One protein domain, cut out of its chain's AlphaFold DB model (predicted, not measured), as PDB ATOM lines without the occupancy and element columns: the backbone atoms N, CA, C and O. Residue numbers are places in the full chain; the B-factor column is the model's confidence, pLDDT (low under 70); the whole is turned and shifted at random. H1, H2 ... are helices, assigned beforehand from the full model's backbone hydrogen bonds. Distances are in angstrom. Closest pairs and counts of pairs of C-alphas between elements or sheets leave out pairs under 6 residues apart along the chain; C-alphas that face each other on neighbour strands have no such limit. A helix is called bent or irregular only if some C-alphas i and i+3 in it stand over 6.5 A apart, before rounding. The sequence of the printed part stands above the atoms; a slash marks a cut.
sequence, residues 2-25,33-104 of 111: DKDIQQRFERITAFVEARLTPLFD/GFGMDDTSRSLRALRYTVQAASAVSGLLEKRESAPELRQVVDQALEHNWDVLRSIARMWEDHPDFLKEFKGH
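AT A GLANCE: This is residues 2 to 25 and 33 to 104 of the 111 residues of an uncharacterized protein of Streptomyces laurentii (UniProt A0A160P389). Three long helices, H1, H2 and H3, run up and down as a bundle, their centres at the corners of a triangle; H2 and H3 form a helical hairpin. After H3 the printed part folds back, and the short H4 packs on residues 85 to 89 of H3. The 96 printed residues hold four named helices, H1 to H4 in chain order, and no named strand: all helix. The whole is only just compact, close to loose, with a radius of gyration of the C-alphas of 14.7 A and spans of 45 by 30 by 18 A.

HOW THE PARTS SIT: Begin with H1, residues 2 to 24, which touches H2, residues 38 to 65, at a shallow tilt of 14 degrees, opposite ways; the closest C-alphas, of Gln 6 and Ser 57, are 5.7 A apart. H2 touches H3, residues 67 to 91, opposite ways at 33 degrees, a shallow tilt only just short of steep; look at C-alphas 63 and 70, the closest, 4.9 A apart. H1 touches H3 with residues 9 to 16 alone, the same way at an only just steep tilt of 37 degrees; C-alphas 16 and 88 are closest, at 6.0 A. H4, residues 99 to 102, touches H3, with C-alphas 101 and 85 closest at 5.5 A. H4 is close to H1 but not clearly touching, with C-alphas 12 and 101 closest at 6.7 A, and is apart from H2. O i to N i+4 pairs are within hydrogen-bond range in 15 of 19 cases in H1, 16 of 24 in H2 and 17 of 21 in H3; H4 is too short for such a pair.

IN THESE COORDINATES: Find C-alpha 2 at (20.513, -30.758, 21.718); H1 runs 32.1 A from there, with a kink of 36 degrees near residue 18. H2 spans 42.8 A and is only just irregular, C-alphas 58 and 61 being 6.7 A apart. H3 spans 36.6 A and is irregular, C-alphas 68 and 71 being 7.5 A apart. H4 spans 5.7 A and ends at C-alpha 102, (5.722, -40.593, 29.311).

THE WHOLE: The C-alphas farthest apart, of Asp 37 and Pro 67, are 45.7 A apart. Residues 26 to 32 are not printed, and C-alphas 25 and 33 are 7.2 A apart across this cut, in the link from H1 to H2. The link from H2 to H3 is tight and that from H3 to H4 short. Mean pLDDT of the printed part is 91.2; look for values under 70 at residues 33 to 35.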
ATOM      1  N   ASP A   2      21.444 -30.909  22.845       79.69
ATOM      2  CA  ASP A   2      20.513 -30.758  21.718       79.69
ATOM      3  C   ASP A   2      20.453 -31.981  20.793       79.69
ATOM      4  O   ASP A   2      19.372 -32.410  20.408       79.69
ATOM      5  N   LYS A   3      21.584 -32.659  20.559       83.62
ATOM      6  CA  LYS A   3      21.604 -33.946  19.839       83.62
ATOM      7  C   LYS A   3      20.775 -35.051  20.519       83.62
ATOM      8  O   LYS A   3      20.219 -35.898  19.831       83.62
ATOM      9  N   ASP A   4      20.698 -35.062  21.850       90.56
ATOM     10  CA  ASP A   4      19.874 -36.030  22.591       90.56
ATOM     11  C   ASP A   4      18.385 -35.660  22.493       90.56
ATOM     12  O   ASP A   4      17.554 -36.527  22.243       90.56
ATOM     13  N   ILE A   5      18.054 -34.365  22.565       91.62
ATOM     14  CA  ILE A   5      16.691 -33.868  22.320       91.62
ATOM     15  C   ILE A   5      16.228 -34.248  20.909       91.62
ATOM     16  O   ILE A   5      15.147 -34.812  20.750       91.62
ATOM     17  N   GLN A   6      17.063 -34.009  19.894       93.06
ATOM     18  CA  GLN A   6      16.759 -34.371  18.513       93.06
ATOM     19  C   GLN A   6      16.468 -35.869  18.377       93.06
ATOM     20  O   GLN A   6      15.438 -36.247  17.827       93.06
ATOM     21  N   GLN A   7      17.320 -36.724  18.951       93.50
ATOM     22  CA  GLN A   7      17.114 -38.173  18.918       93.50
ATOM     23  C   GLN A   7      15.814 -38.599  19.606       93.50
ATOM     24  O   GLN A   7      15.165 -39.537  19.153       93.50
ATOM     25  N   ARG A   8      15.411 -37.936  20.695       94.19
ATOM     26  CA  ARG A   8      14.135 -38.224  21.370       94.19
ATOM     27  C   ARG A   8      12.942 -37.873  20.484       94.19
ATOM     28  O   ARG A   8      12.020 -38.680  20.385       94.19
ATOM     29  N   PHE A   9      12.983 -36.724  19.804       95.81
ATOM     30  CA  PHE A   9      11.986 -36.355  18.794       95.81
ATOM     31  C   PHE A   9      11.939 -37.380  17.655       95.81
ATOM     32  O   PHE A   9      10.869 -37.885  17.331       95.81
ATOM     33  N   GLU A  10      13.092 -37.768  17.109       95.62
ATOM     34  CA  GLU A  10      13.175 -38.780  16.051       95.62
ATOM     35  C   GLU A  10      12.574 -40.123  16.495       95.62
ATOM     36  O   GLU A  10      11.785 -40.715  15.758       95.62
ATOM     37  N   ARG A  11      12.874 -40.588  17.717       97.00
ATOM     38  CA  ARG A  11      12.339 -41.851  18.254       97.00
ATOM     39  C   ARG A  11      10.826 -41.821  18.442       97.00
ATOM     40  O   ARG A  11      10.155 -42.765  18.025       97.00
ATOM     41  N   ILE A  12      10.276 -40.769  19.053       97.50
ATOM     42  CA  ILE A  12       8.824 -40.686  19.277       97.50
ATOM     43  C   ILE A  12       8.066 -40.491  17.961       97.50
ATOM     44  O   ILE A  12       7.019 -41.107  17.760       97.50
ATOM     45  N   THR A  13       8.614 -39.706  17.028       97.50
ATOM     46  CA  THR A  13       8.043 -39.554  15.686       97.50
ATOM     47  C   THR A  13       8.052 -40.882  14.944       97.50
ATOM     48  O   THR A  13       6.999 -41.295  14.470       97.50
ATOM     49  N   ALA A  14       9.177 -41.603  14.917       97.31
ATOM     50  CA  ALA A  14       9.258 -42.913  14.275       97.31
ATOM     51  C   ALA A  14       8.282 -43.924  14.898       97.31
ATOM     52  O   ALA A  14       7.630 -44.679  14.176       97.31
ATOM     53  N   PHE A  15       8.130 -43.914  16.228       97.75
ATOM     54  CA  PHE A  15       7.155 -44.755  16.920       97.75
ATOM     55  C   PHE A  15       5.729 -44.490  16.422       97.75
ATOM     56  O   PHE A  15       5.030 -45.442  16.068       97.75
ATOM     57  N   VAL A  16       5.314 -43.222  16.358       96.81
ATOM     58  CA  VAL A  16       3.973 -42.832  15.903       96.81
ATOM     59  C   VAL A  16       3.792 -43.103  14.406       96.81
ATOM     60  O   VAL A  16       2.790 -43.692  14.001       96.81
ATOM     61  N   GLU A  17       4.763 -42.737  13.570       94.62
ATOM     62  CA  GLU A  17       4.693 -42.939  12.119       94.62
ATOM     63  C   GLU A  17       4.623 -44.416  11.735       94.62
ATOM     64  O   GLU A  17       3.900 -44.754  10.798       94.62
ATOM     65  N   ALA A  18       5.279 -45.308  12.480       94.62
ATOM     66  CA  ALA A  18       5.164 -46.748  12.265       94.62
ATOM     67  C   ALA A  18       3.730 -47.276  12.476       94.62
ATOM     68  O   ALA A  18       3.371 -48.298  11.896       94.62
ATOM     69  N   ARG A  19       2.895 -46.584  13.269       91.88
ATOM     70  CA  ARG A  19       1.477 -46.943  13.479       91.88
ATOM     71  C   ARG A  19       0.560 -46.238  12.497       91.88
ATOM     72  O   ARG A  19      -0.426 -46.824  12.068       91.88
ATOM     73  N   LEU A  20       0.875 -44.994  12.142       88.31
ATOM     74  CA  LEU A  20       0.058 -44.228  11.209       88.31
ATOM     75  C   LEU A  20       0.258 -44.676   9.763       88.31
ATOM     76  O   LEU A  20      -0.722 -44.795   9.042       88.31
ATOM     77  N   THR A  21       1.493 -44.937   9.332       87.31
ATOM     78  CA  THR A  21       1.825 -45.214   7.921       87.31
ATOM     79  C   THR A  21       1.040 -46.387   7.326       87.31
ATOM     80  O   THR A  21       0.481 -46.194   6.246       87.31
ATOM     81  N   PRO A  22       0.902 -47.547   8.004       86.25
ATOM     82  CA  PRO A  22       0.115 -48.663   7.476       86.25
ATOM     83  C   PRO A  22      -1.364 -48.325   7.234       86.25
ATOM     84  O   PRO A  22      -1.990 -48.926   6.371       86.25
ATOM     85  N   LEU A  23      -1.922 -47.332   7.941       82.62
ATOM     86  CA  LEU A  23      -3.313 -46.891   7.760       82.62
ATOM     87  C   LEU A  23      -3.536 -46.127   6.443       82.62
ATOM     88  O   LEU A  23      -4.678 -45.874   6.067       82.62
ATOM     89  N   PHE A  24      -2.458 -45.752   5.747       76.75
ATOM     90  CA  PHE A  24      -2.493 -45.098   4.436       76.75
ATOM     91  C   PHE A  24      -2.069 -46.025   3.290       76.75
ATOM     92  O   PHE A  24      -1.999 -45.564   2.150       76.75
ATOM     93  N   ASP A  25      -1.742 -47.287   3.576       73.25
ATOM     94  CA  ASP A  25      -1.297 -48.249   2.571       73.25
ATOM     95  C   ASP A  25      -2.488 -48.748   1.724       73.25
ATOM     96  O   ASP A  25      -3.439 -49.310   2.282       73.25
ATOM     97  N   GLY A  33      -6.965 -43.823   3.541       52.00
ATOM     98  CA  GLY A  33      -5.905 -42.811   3.398       52.00
ATOM     99  C   GLY A  33      -6.227 -41.721   2.369       52.00
ATOM    100  O   GLY A  33      -5.799 -40.565   2.488       52.00
ATOM    101  N   PHE A  34      -7.012 -42.086   1.355       56.88
ATOM    102  CA  PHE A  34      -7.259 -41.276   0.161       56.88
ATOM    103  C   PHE A  34      -8.733 -40.910  -0.030       56.88
ATOM    104  O   PHE A  34      -9.022 -39.929  -0.717       56.88
ATOM    105  N   GLY A  35      -9.649 -41.612   0.637       63.38
ATOM    106  CA  GLY A  35     -11.075 -41.331   0.630       63.38
ATOM    107  C   GLY A  35     -11.411 -39.962   1.208       63.38
ATOM    108  O   GLY A  35     -10.647 -39.328   1.942       63.38
ATOM    109  N   MET A  36     -12.582 -39.463   0.833       71.81
ATOM    110  CA  MET A  36     -13.149 -38.208   1.328       71.81
ATOM    111  C   MET A  36     -14.190 -38.471   2.428       71.81
ATOM    112  O   MET A  36     -15.166 -37.730   2.541       71.81
ATOM    113  N   ASP A  37     -14.010 -39.516   3.234       81.31
ATOM    114  CA  ASP A  37     -14.781 -39.748   4.458       81.31
ATOM    115  C   ASP A  37     -14.084 -39.132   5.685       81.31
ATOM    116  O   ASP A  37     -12.904 -38.761   5.648       81.31
ATOM    117  N   ASP A  38     -14.824 -38.994   6.782       83.75
ATOM    118  CA  ASP A  38     -14.338 -38.303   7.981       83.75
ATOM    119  C   ASP A  38     -13.242 -39.072   8.725       83.75
ATOM    120  O   ASP A  38     -12.399 -38.443   9.372       83.75
ATOM    121  N   THR A  39     -13.165 -40.397   8.567       82.94
ATOM    122  CA  THR A  39     -12.063 -41.199   9.121       82.94
ATOM    123  C   THR A  39     -10.774 -40.873   8.379       82.94
ATOM    124  O   THR A  39      -9.787 -40.486   9.005       82.94
ATOM    125  N   SER A  40     -10.801 -40.898   7.043       80.56
ATOM    126  CA  SER A  40      -9.659 -40.503   6.204       80.56
ATOM    127  C   SER A  40      -9.185 -39.077   6.473       80.56
ATOM    128  O   SER A  40      -7.986 -38.795   6.520       80.56
ATOM    129  N   ARG A  41     -10.124 -38.134   6.644       84.56
ATOM    130  CA  ARG A  41      -9.795 -36.744   7.002       84.56
ATOM    131  C   ARG A  41      -9.111 -36.672   8.362       84.56
ATOM    132  O   ARG A  41      -8.077 -36.017   8.464       84.56
ATOM    133  N   SER A  42      -9.653 -37.363   9.361       88.25
ATOM    134  CA  SER A  42      -9.085 -37.429  10.711       88.25
ATOM    135  C   SER A  42      -7.678 -38.030  10.713       88.25
ATOM    136  O   SER A  42      -6.775 -37.468  11.330       88.25
ATOM    137  N   LEU A  43      -7.453 -39.113   9.962       86.81
ATOM    138  CA  LEU A  43      -6.136 -39.738   9.830       86.81
ATOM    139  C   LEU A  43      -5.128 -38.795   9.165       86.81
ATOM    140  O   LEU A  43      -4.022 -38.621   9.677       86.81
ATOM    141  N   ARG A  44      -5.503 -38.131   8.063       87.38
ATOM    142  CA  ARG A  44      -4.639 -37.126   7.415       87.38
ATOM    143  C   ARG A  44      -4.317 -35.965   8.347       87.38
ATOM    144  O   ARG A  44      -3.156 -35.573   8.430       87.38
ATOM    145  N   ALA A  45      -5.313 -35.448   9.063       91.56
ATOM    146  CA  ALA A  45      -5.111 -34.388  10.042       91.56
ATOM    147  C   ALA A  45      -4.108 -34.820  11.121       91.56
ATOM    148  O   ALA A  45      -3.147 -34.100  11.372       91.56
ATOM    149  N   LEU A  46      -4.262 -36.028  11.673       93.19
ATOM    150  CA  LEU A  46      -3.332 -36.584  12.654       93.19
ATOM    151  C   LEU A  46      -1.912 -36.718  12.087       93.19
ATOM    152  O   LEU A  46      -0.952 -36.301  12.735       93.19
ATOM    153  N   ARG A  47      -1.763 -37.236  10.863       91.69
ATOM    154  CA  ARG A  47      -0.457 -37.327  10.194       91.69
ATOM    155  C   ARG A  47       0.188 -35.951  10.023       91.69
ATOM    156  O   ARG A  47       1.369 -35.801  10.325       91.69
ATOM    157  N   TYR A  48      -0.570 -34.944   9.593       93.94
ATOM    158  CA  TYR A  48      -0.063 -33.576   9.465       93.94
ATOM    159  C   TYR A  48       0.313 -32.963  10.813       93.94
ATOM    160  O   TYR A  48       1.333 -32.285  10.898       93.94
ATOM    161  N   THR A  49      -0.442 -33.238  11.878       96.56
ATOM    162  CA  THR A  49      -0.074 -32.824  13.237       96.56
ATOM    163  C   THR A  49       1.255 -33.441  13.668       96.56
ATOM    164  O   THR A  49       2.111 -32.720  14.173       96.56
ATOM    165  N   VAL A  50       1.468 -34.740  13.431       96.44
ATOM    166  CA  VAL A  50       2.736 -35.416  13.762       96.44
ATOM    167  C   VAL A  50       3.904 -34.815  12.982       96.44
ATOM    168  O   VAL A  50       4.940 -34.530  13.576       96.44
ATOM    169  N   GLN A  51       3.726 -34.564  11.682       95.06
ATOM    170  CA  GLN A  51       4.751 -33.950  10.832       95.06
ATOM    171  C   GLN A  51       5.085 -32.514  11.255       95.06
ATOM    172  O   GLN A  51       6.251 -32.133  11.306       95.06
ATOM    173  N   ALA A  52       4.070 -31.708  11.575       96.12
ATOM    174  CA  ALA A  52       4.275 -30.345  12.049       96.12
ATOM    175  C   ALA A  52       4.987 -30.326  13.409       96.12
ATOM    176  O   ALA A  52       5.924 -29.552  13.603       96.12
ATOM    177  N   ALA A  53       4.578 -31.207  14.326       96.62
ATOM    178  CA  ALA A  53       5.172 -31.283  15.651       96.62
ATOM    179  C   ALA A  53       6.612 -31.811  15.622       96.62
ATOM    180  O   ALA A  53       7.451 -31.328  16.376       96.62
ATOM    181  N   SER A  54       6.938 -32.756  14.736       95.06
ATOM    182  CA  SER A  54       8.300 -33.293  14.616       95.06
ATOM    183  C   SER A  54       9.280 -32.297  13.987       95.06
ATOM    184  O   SER A  54      10.448 -32.234  14.390       95.06
ATOM    185  N   ALA A  55       8.804 -31.462  13.057       95.19
ATOM    186  CA  ALA A  55       9.614 -30.460  12.365       95.19
ATOM    187  C   ALA A  55      10.235 -29.414  13.308       95.19
ATOM    188  O   ALA A  55      11.261 -28.819  12.972       95.19
ATOM    189  N   VAL A  56       9.668 -29.216  14.506       94.25
ATOM    190  CA  VAL A  56      10.207 -28.286  15.512       94.25
ATOM    191  C   VAL A  56      11.638 -28.638  15.930       94.25
ATOM    192  O   VAL A  56      12.391 -27.753  16.322       94.25
ATOM    193  N   SER A  57      12.032 -29.915  15.835       90.94
ATOM    194  CA  SER A  57      13.387 -30.362  16.177       90.94
ATOM    195  C   SER A  57      14.454 -29.660  15.325       90.94
ATOM    196  O   SER A  57      15.564 -29.433  15.798       90.94
ATOM    197  N   GLY A  58      14.099 -29.185  14.124       91.19
ATOM    198  CA  GLY A  58      14.964 -28.345  13.290       91.19
ATOM    199  C   GLY A  58      15.275 -26.959  13.877       91.19
ATOM    200  O   GLY A  58      16.156 -26.269  13.372       91.19
ATOM    201  N   LEU A  59      14.592 -26.530  14.945       92.50
ATOM    202  CA  LEU A  59      14.903 -25.290  15.665       92.50
ATOM    203  C   LEU A  59      16.056 -25.447  16.664       92.50
ATOM    204  O   LEU A  59      16.545 -24.433  17.161       92.50
ATOM    205  N   LEU A  60      16.515 -26.673  16.945       91.69
ATOM    206  CA  LEU A  60      17.585 -26.920  17.916       91.69
ATOM    207  C   LEU A  60      18.880 -26.176  17.561       91.69
ATOM    208  O   LEU A  60      19.497 -25.585  18.435       91.69
ATOM    209  N   GLU A  61      19.235 -26.072  16.279       90.44
ATOM    210  CA  GLU A  61      20.403 -25.281  15.857       90.44
ATOM    211  C   GLU A  61      20.283 -23.802  16.270       90.44
ATOM    212  O   GLU A  61      21.262 -23.168  16.673       90.44
ATOM    213  N   LYS A  62      19.068 -23.239  16.223       90.88
ATOM    214  CA  LYS A  62      18.803 -21.854  16.642       90.88
ATOM    215  C   LYS A  62      18.872 -21.679  18.153       90.88
ATOM    216  O   LYS A  62      19.187 -20.586  18.610       90.88
ATOM    217  N   ARG A  63      18.614 -22.739  18.923       89.06
ATOM    218  CA  ARG A  63      18.733 -22.729  20.386       89.06
ATOM    219  C   ARG A  63      20.154 -22.383  20.839       89.06
ATOM    220  O   ARG A  63      20.316 -21.660  21.822       89.06
ATOM    221  N   GLU A  64      21.160 -22.880  20.117       86.38
ATOM    222  CA  GLU A  64      22.579 -22.607  20.382       86.38
ATOM    223  C   GLU A  64      23.071 -21.339  19.669       86.38
ATOM    224  O   GLU A  64      23.790 -20.538  20.265       86.38
ATOM    225  N   SER A  65      22.686 -21.140  18.404       92.69
ATOM    226  CA  SER A  65      23.236 -20.068  17.556       92.69
ATOM    227  C   SER A  65      22.576 -18.694  17.724       92.69
ATOM    228  O   SER A  65      23.193 -17.693  17.361       92.69
ATOM    229  N   ALA A  66      21.365 -18.624  18.286       94.31
ATOM    230  CA  ALA A  66      20.603 -17.388  18.490       94.31
ATOM    231  C   ALA A  66      20.068 -17.302  19.937       94.31
ATOM    232  O   ALA A  66      18.897 -17.612  20.190       94.31
ATOM    233  N   PRO A  67      20.906 -16.905  20.918       92.06
ATOM    234  CA  PRO A  67      20.539 -16.879  22.338       92.06
ATOM    235  C   PRO A  67      19.285 -16.054  22.652       92.06
ATOM    236  O   PRO A  67      18.536 -16.392  23.567       92.06
ATOM    237  N   GLU A  68      19.025 -14.998  21.882       95.69
ATOM    238  CA  GLU A  68      17.833 -14.157  21.990       95.69
ATOM    239  C   GLU A  68      16.530 -14.896  21.649       95.69
ATOM    240  O   GLU A  68      15.460 -14.501  22.108       95.69
ATOM    241  N   LEU A  69      16.610 -15.987  20.880       95.38
ATOM    242  CA  LEU A  69      15.470 -16.830  20.524       95.38
ATOM    243  C   LEU A  69      15.302 -18.031  21.457       95.38
ATOM    244  O   LEU A  69      14.304 -18.742  21.342       95.38
ATOM    245  N   ARG A  70      16.238 -18.263  22.384       92.56
ATOM    246  CA  ARG A  70      16.289 -19.490  23.188       92.56
ATOM    247  C   ARG A  70      14.974 -19.798  23.897       92.56
ATOM    248  O   ARG A  70      14.481 -20.908  23.766       92.56
ATOM    249  N   GLN A  71      14.375 -18.815  24.570       93.56
ATOM    250  CA  GLN A  71      13.110 -19.011  25.286       93.56
ATOM    251  C   GLN A  71      11.965 -19.427  24.349       93.56
ATOM    252  O   GLN A  71      11.157 -20.284  24.694       93.56
ATOM    253  N   VAL A  72      11.900 -18.837  23.153       95.25
ATOM    254  CA  VAL A  72      10.872 -19.162  22.154       95.25
ATOM    255  C   VAL A  72      11.096 -20.568  21.592       95.25
ATOM    256  O   VAL A  72      10.137 -21.309  21.392       95.25
ATOM    257  N   VAL A  73      12.355 -20.950  21.362       94.81
ATOM    258  CA  VAL A  73      12.718 -22.298  20.907       94.81
ATOM    259  C   VAL A  73      12.402 -23.341  21.981       94.81
ATOM    260  O   VAL A  73      11.773 -24.346  21.666       94.81
ATOM    261  N   ASP A  74      12.768 -23.082  23.237       93.69
ATOM    262  CA  ASP A  74      12.472 -23.939  24.389       93.69
ATOM    263  C   ASP A  74      10.956 -24.173  24.519       93.69
ATOM    264  O   ASP A  74      10.505 -25.316  24.509       93.69
ATOM    265  N   GLN A  75      10.147 -23.107  24.482       95.06
ATOM    266  CA  GLN A  75       8.684 -23.214  24.529       95.06
ATOM    267  C   GLN A  75       8.105 -24.005  23.342       95.06
ATOM    268  O   GLN A  75       7.162 -24.786  23.501       95.06
ATOM    269  N   ALA A  76       8.648 -23.807  22.137       95.56
ATOM    270  CA  ALA A  76       8.213 -24.548  20.959       95.56
ATOM    271  C   ALA A  76       8.536 -26.044  21.089       95.56
ATOM    272  O   ALA A  76       7.689 -26.879  20.767       95.56
ATOM    273  N   LEU A  77       9.729 -26.389  21.582       95.69
ATOM    274  CA  LEU A  77      10.131 -27.772  21.836       95.69
ATOM    275  C   LEU A  77       9.238 -28.416  22.900       95.69
ATOM    276  O   LEU A  77       8.756 -29.528  22.689       95.69
ATOM    277  N   GLU A  78       8.964 -27.715  24.002       95.62
ATOM    278  CA  GLU A  78       8.107 -28.218  25.080       95.62
ATOM    279  C   GLU A  78       6.705 -28.554  24.577       95.62
ATOM    280  O   GLU A  78       6.230 -29.682  24.738       95.62
ATOM    281  N   HIS A  79       6.064 -27.597  23.903       95.81
ATOM    282  CA  HIS A  79       4.708 -27.765  23.401       95.81
ATOM    283  C   HIS A  79       4.594 -28.948  22.435       95.81
ATOM    284  O   HIS A  79       3.692 -29.779  22.549       95.81
ATOM    285  N   ASN A  80       5.517 -29.044  21.480       97.12
ATOM    286  CA  ASN A  80       5.461 -30.075  20.450       97.12
ATOM    287  C   ASN A  80       5.878 -31.454  20.977       97.12
ATOM    288  O   ASN A  80       5.349 -32.463  20.504       97.12
ATOM    289  N   TRP A  81       6.741 -31.518  21.999       96.69
ATOM    290  CA  TRP A  81       6.944 -32.753  22.753       96.69
ATOM    291  C   TRP A  81       5.633 -33.222  23.386       96.69
ATOM    292  O   TRP A  81       5.257 -34.382  23.226       96.69
ATOM    293  N   ASP A  82       4.891 -32.329  24.047       96.12
ATOM    294  CA  ASP A  82       3.621 -32.689  24.680       96.12
ATOM    295  C   ASP A  82       2.536 -33.097  23.663       96.12
ATOM    296  O   ASP A  82       1.723 -33.983  23.947       96.12
ATOM    297  N   VAL A  83       2.549 -32.541  22.448       97.06
ATOM    298  CA  VAL A  83       1.700 -33.018  21.341       97.06
ATOM    299  C   VAL A  83       2.075 -34.450  20.947       97.06
ATOM    300  O   VAL A  83       1.217 -35.338  20.960       97.06
ATOM    301  N   LEU A  84       3.352 -34.704  20.641       97.69
ATOM    302  CA  LEU A  84       3.827 -36.025  20.218       97.69
ATOM    303  C   LEU A  84       3.619 -37.081  21.306       97.69
ATOM    304  O   LEU A  84       3.166 -38.186  21.004       97.69
ATOM    305  N   ARG A  85       3.868 -36.740  22.576       96.56
ATOM    306  CA  ARG A  85       3.627 -37.641  23.710       96.56
ATOM    307  C   ARG A  85       2.151 -37.995  23.831       96.56
ATOM    308  O   ARG A  85       1.828 -39.154  24.055       96.56
ATOM    309  N   SER A  86       1.250 -37.024  23.675       96.19
ATOM    310  CA  SER A  86      -0.191 -37.254  23.834       96.19
ATOM    311  C   SER A  86      -0.701 -38.220  22.773       96.19
ATOM    312  O   SER A  86      -1.485 -39.114  23.079       96.19
ATOM    313  N   ILE A  87      -0.179 -38.084  21.554       96.88
ATOM    314  CA  ILE A  87      -0.426 -39.012  20.455       96.88
ATOM    315  C   ILE A  87       0.173 -40.384  20.795       96.88
ATOM    316  O   ILE A  87      -0.563 -41.365  20.837       96.88
ATOM    317  N   ALA A  88       1.461 -40.468  21.141       97.38
ATOM    318  CA  ALA A  88       2.135 -41.730  21.466       97.38
ATOM    319  C   ALA A  88       1.442 -42.522  22.592       97.38
ATOM    320  O   ALA A  88       1.376 -43.749  22.534       97.38
ATOM    321  N   ARG A  89       0.884 -41.837  23.600       95.94
ATOM    322  CA  ARG A  89       0.159 -42.462  24.720       95.94
ATOM    323  C   ARG A  89      -1.115 -43.199  24.315       95.94
ATOM    324  O   ARG A  89      -1.592 -44.014  25.098       95.94
ATOM    325  N   MET A  90      -1.642 -42.972  23.114       95.38
ATOM    326  CA  MET A  90      -2.747 -43.779  22.585       95.38
ATOM    327  C   MET A  90      -2.341 -45.236  22.319       95.38
ATOM    328  O   MET A  90      -3.210 -46.084  22.165       95.38
ATOM    329  N   TRP A  91      -1.035 -45.527  22.314       95.44
ATOM    330  CA  TRP A  91      -0.459 -46.864  22.153       95.44
ATOM    331  C   TRP A  91       0.412 -47.252  23.360       95.44
ATOM    332  O   TRP A  91       1.434 -47.918  23.203       95.44
ATOM    333  N   GLU A  92       0.060 -46.794  24.568       96.00
ATOM    334  CA  GLU A  92       0.821 -47.048  25.806       96.00
ATOM    335  C   GLU A  92       0.928 -48.545  26.166       96.00
ATOM    336  O   GLU A  92       1.853 -48.952  26.868       96.00
ATOM    337  N   ASP A  93      -0.002 -49.359  25.673       96.19
ATOM    338  CA  ASP A  93      -0.056 -50.815  25.807       96.19
ATOM    339  C   ASP A  93       0.758 -51.570  24.739       96.19
ATOM    340  O   ASP A  93       0.949 -52.783  24.848       96.19
ATOM    341  N   HIS A  94       1.271 -50.876  23.720       96.88
ATOM    342  CA  HIS A  94       2.043 -51.496  22.648       96.88
ATOM    343  C   HIS A  94       3.438 -51.939  23.144       96.88
ATOM    344  O   HIS A  94       4.112 -51.163  23.821       96.88
ATOM    345  N   PRO A  95       3.955 -53.127  22.759       96.69
ATOM    346  CA  PRO A  95       5.267 -53.618  23.208       96.69
ATOM    347  C   PRO A  95       6.445 -52.678  22.899       96.69
ATOM    348  O   PRO A  95       7.316 -52.502  23.746       96.69
ATOM    349  N   ASP A  96       6.467 -52.043  21.724       96.81
ATOM    350  CA  ASP A  96       7.519 -51.065  21.383       96.81
ATOM    351  C   ASP A  96       7.365 -49.690  22.064       96.81
ATOM    352  O   ASP A  96       8.152 -48.782  21.789       96.81
ATOM    353  N   PHE A  97       6.341 -49.482  22.899       97.12
ATOM    354  CA  PHE A  97       6.177 -48.218  23.607       97.12
ATOM    355  C   PHE A  97       7.327 -48.025  24.605       97.12
ATOM    356  O   PHE A  97       7.567 -48.851  25.490       97.12
ATOM    357  N   LEU A  98       8.029 -46.896  24.510       95.69
ATOM    358  CA  LEU A  98       9.154 -46.587  25.385       95.69
ATOM    359  C   LEU A  98       8.709 -45.729  26.573       95.69
ATOM    360  O   LEU A  98       7.968 -44.759  26.426       95.69
ATOM    361  N   LYS A  99       9.226 -46.031  27.773       92.19
ATOM    362  CA  LYS A  99       8.923 -45.266  29.000       92.19
ATOM    363  C   LYS A  99       9.239 -43.770  28.857       92.19
ATOM    364  O   LYS A  99       8.561 -42.955  29.478       92.19
ATOM    365  N   GLU A 100      10.230 -43.413  28.038       92.19
ATOM    366  CA  GLU A 100      10.597 -42.017  27.770       92.19
ATOM    367  C   GLU A 100       9.441 -41.194  27.186       92.19
ATOM    368  O   GLU A 100       9.312 -40.025  27.533       92.19
ATOM    369  N   PHE A 101       8.527 -41.799  26.416       95.25
ATOM    370  CA  PHE A 101       7.363 -41.107  25.847       95.25
ATOM    371  C   PHE A 101       6.354 -40.658  26.918       95.25
ATOM    372  O   PHE A 101       5.421 -39.915  26.628       95.25
ATOM    373  N   LYS A 102       6.518 -41.089  28.176       92.69
ATOM    374  CA  LYS A 102       5.722 -40.593  29.311       92.69
ATOM    375  C   LYS A 102       6.333 -39.357  29.969       92.69
ATOM    376  O   LYS A 102       5.609 -38.669  30.695       92.69
ATOM    377  N   GLY A 103       7.620 -39.094  29.736       90.88
ATOM    378  CA  GLY A 103       8.361 -37.992  30.345       90.88
ATOM    379  C   GLY A 103       7.711 -36.647  30.047       90.88
ATOM    380  O   GLY A 103       7.197 -36.431  28.943       90.88
ATOM    381  N   HIS A 104       7.693 -35.755  31.036       87.69
ATOM    382  CA  HIS A 104       7.275 -34.387  30.772       87.69
ATOM    383  C   HIS A 104       8.335 -33.665  29.940       87.69
ATOM    384  O   HIS A 104       9.515 -34.007  29.984       87.69
TER     385      HIS A 104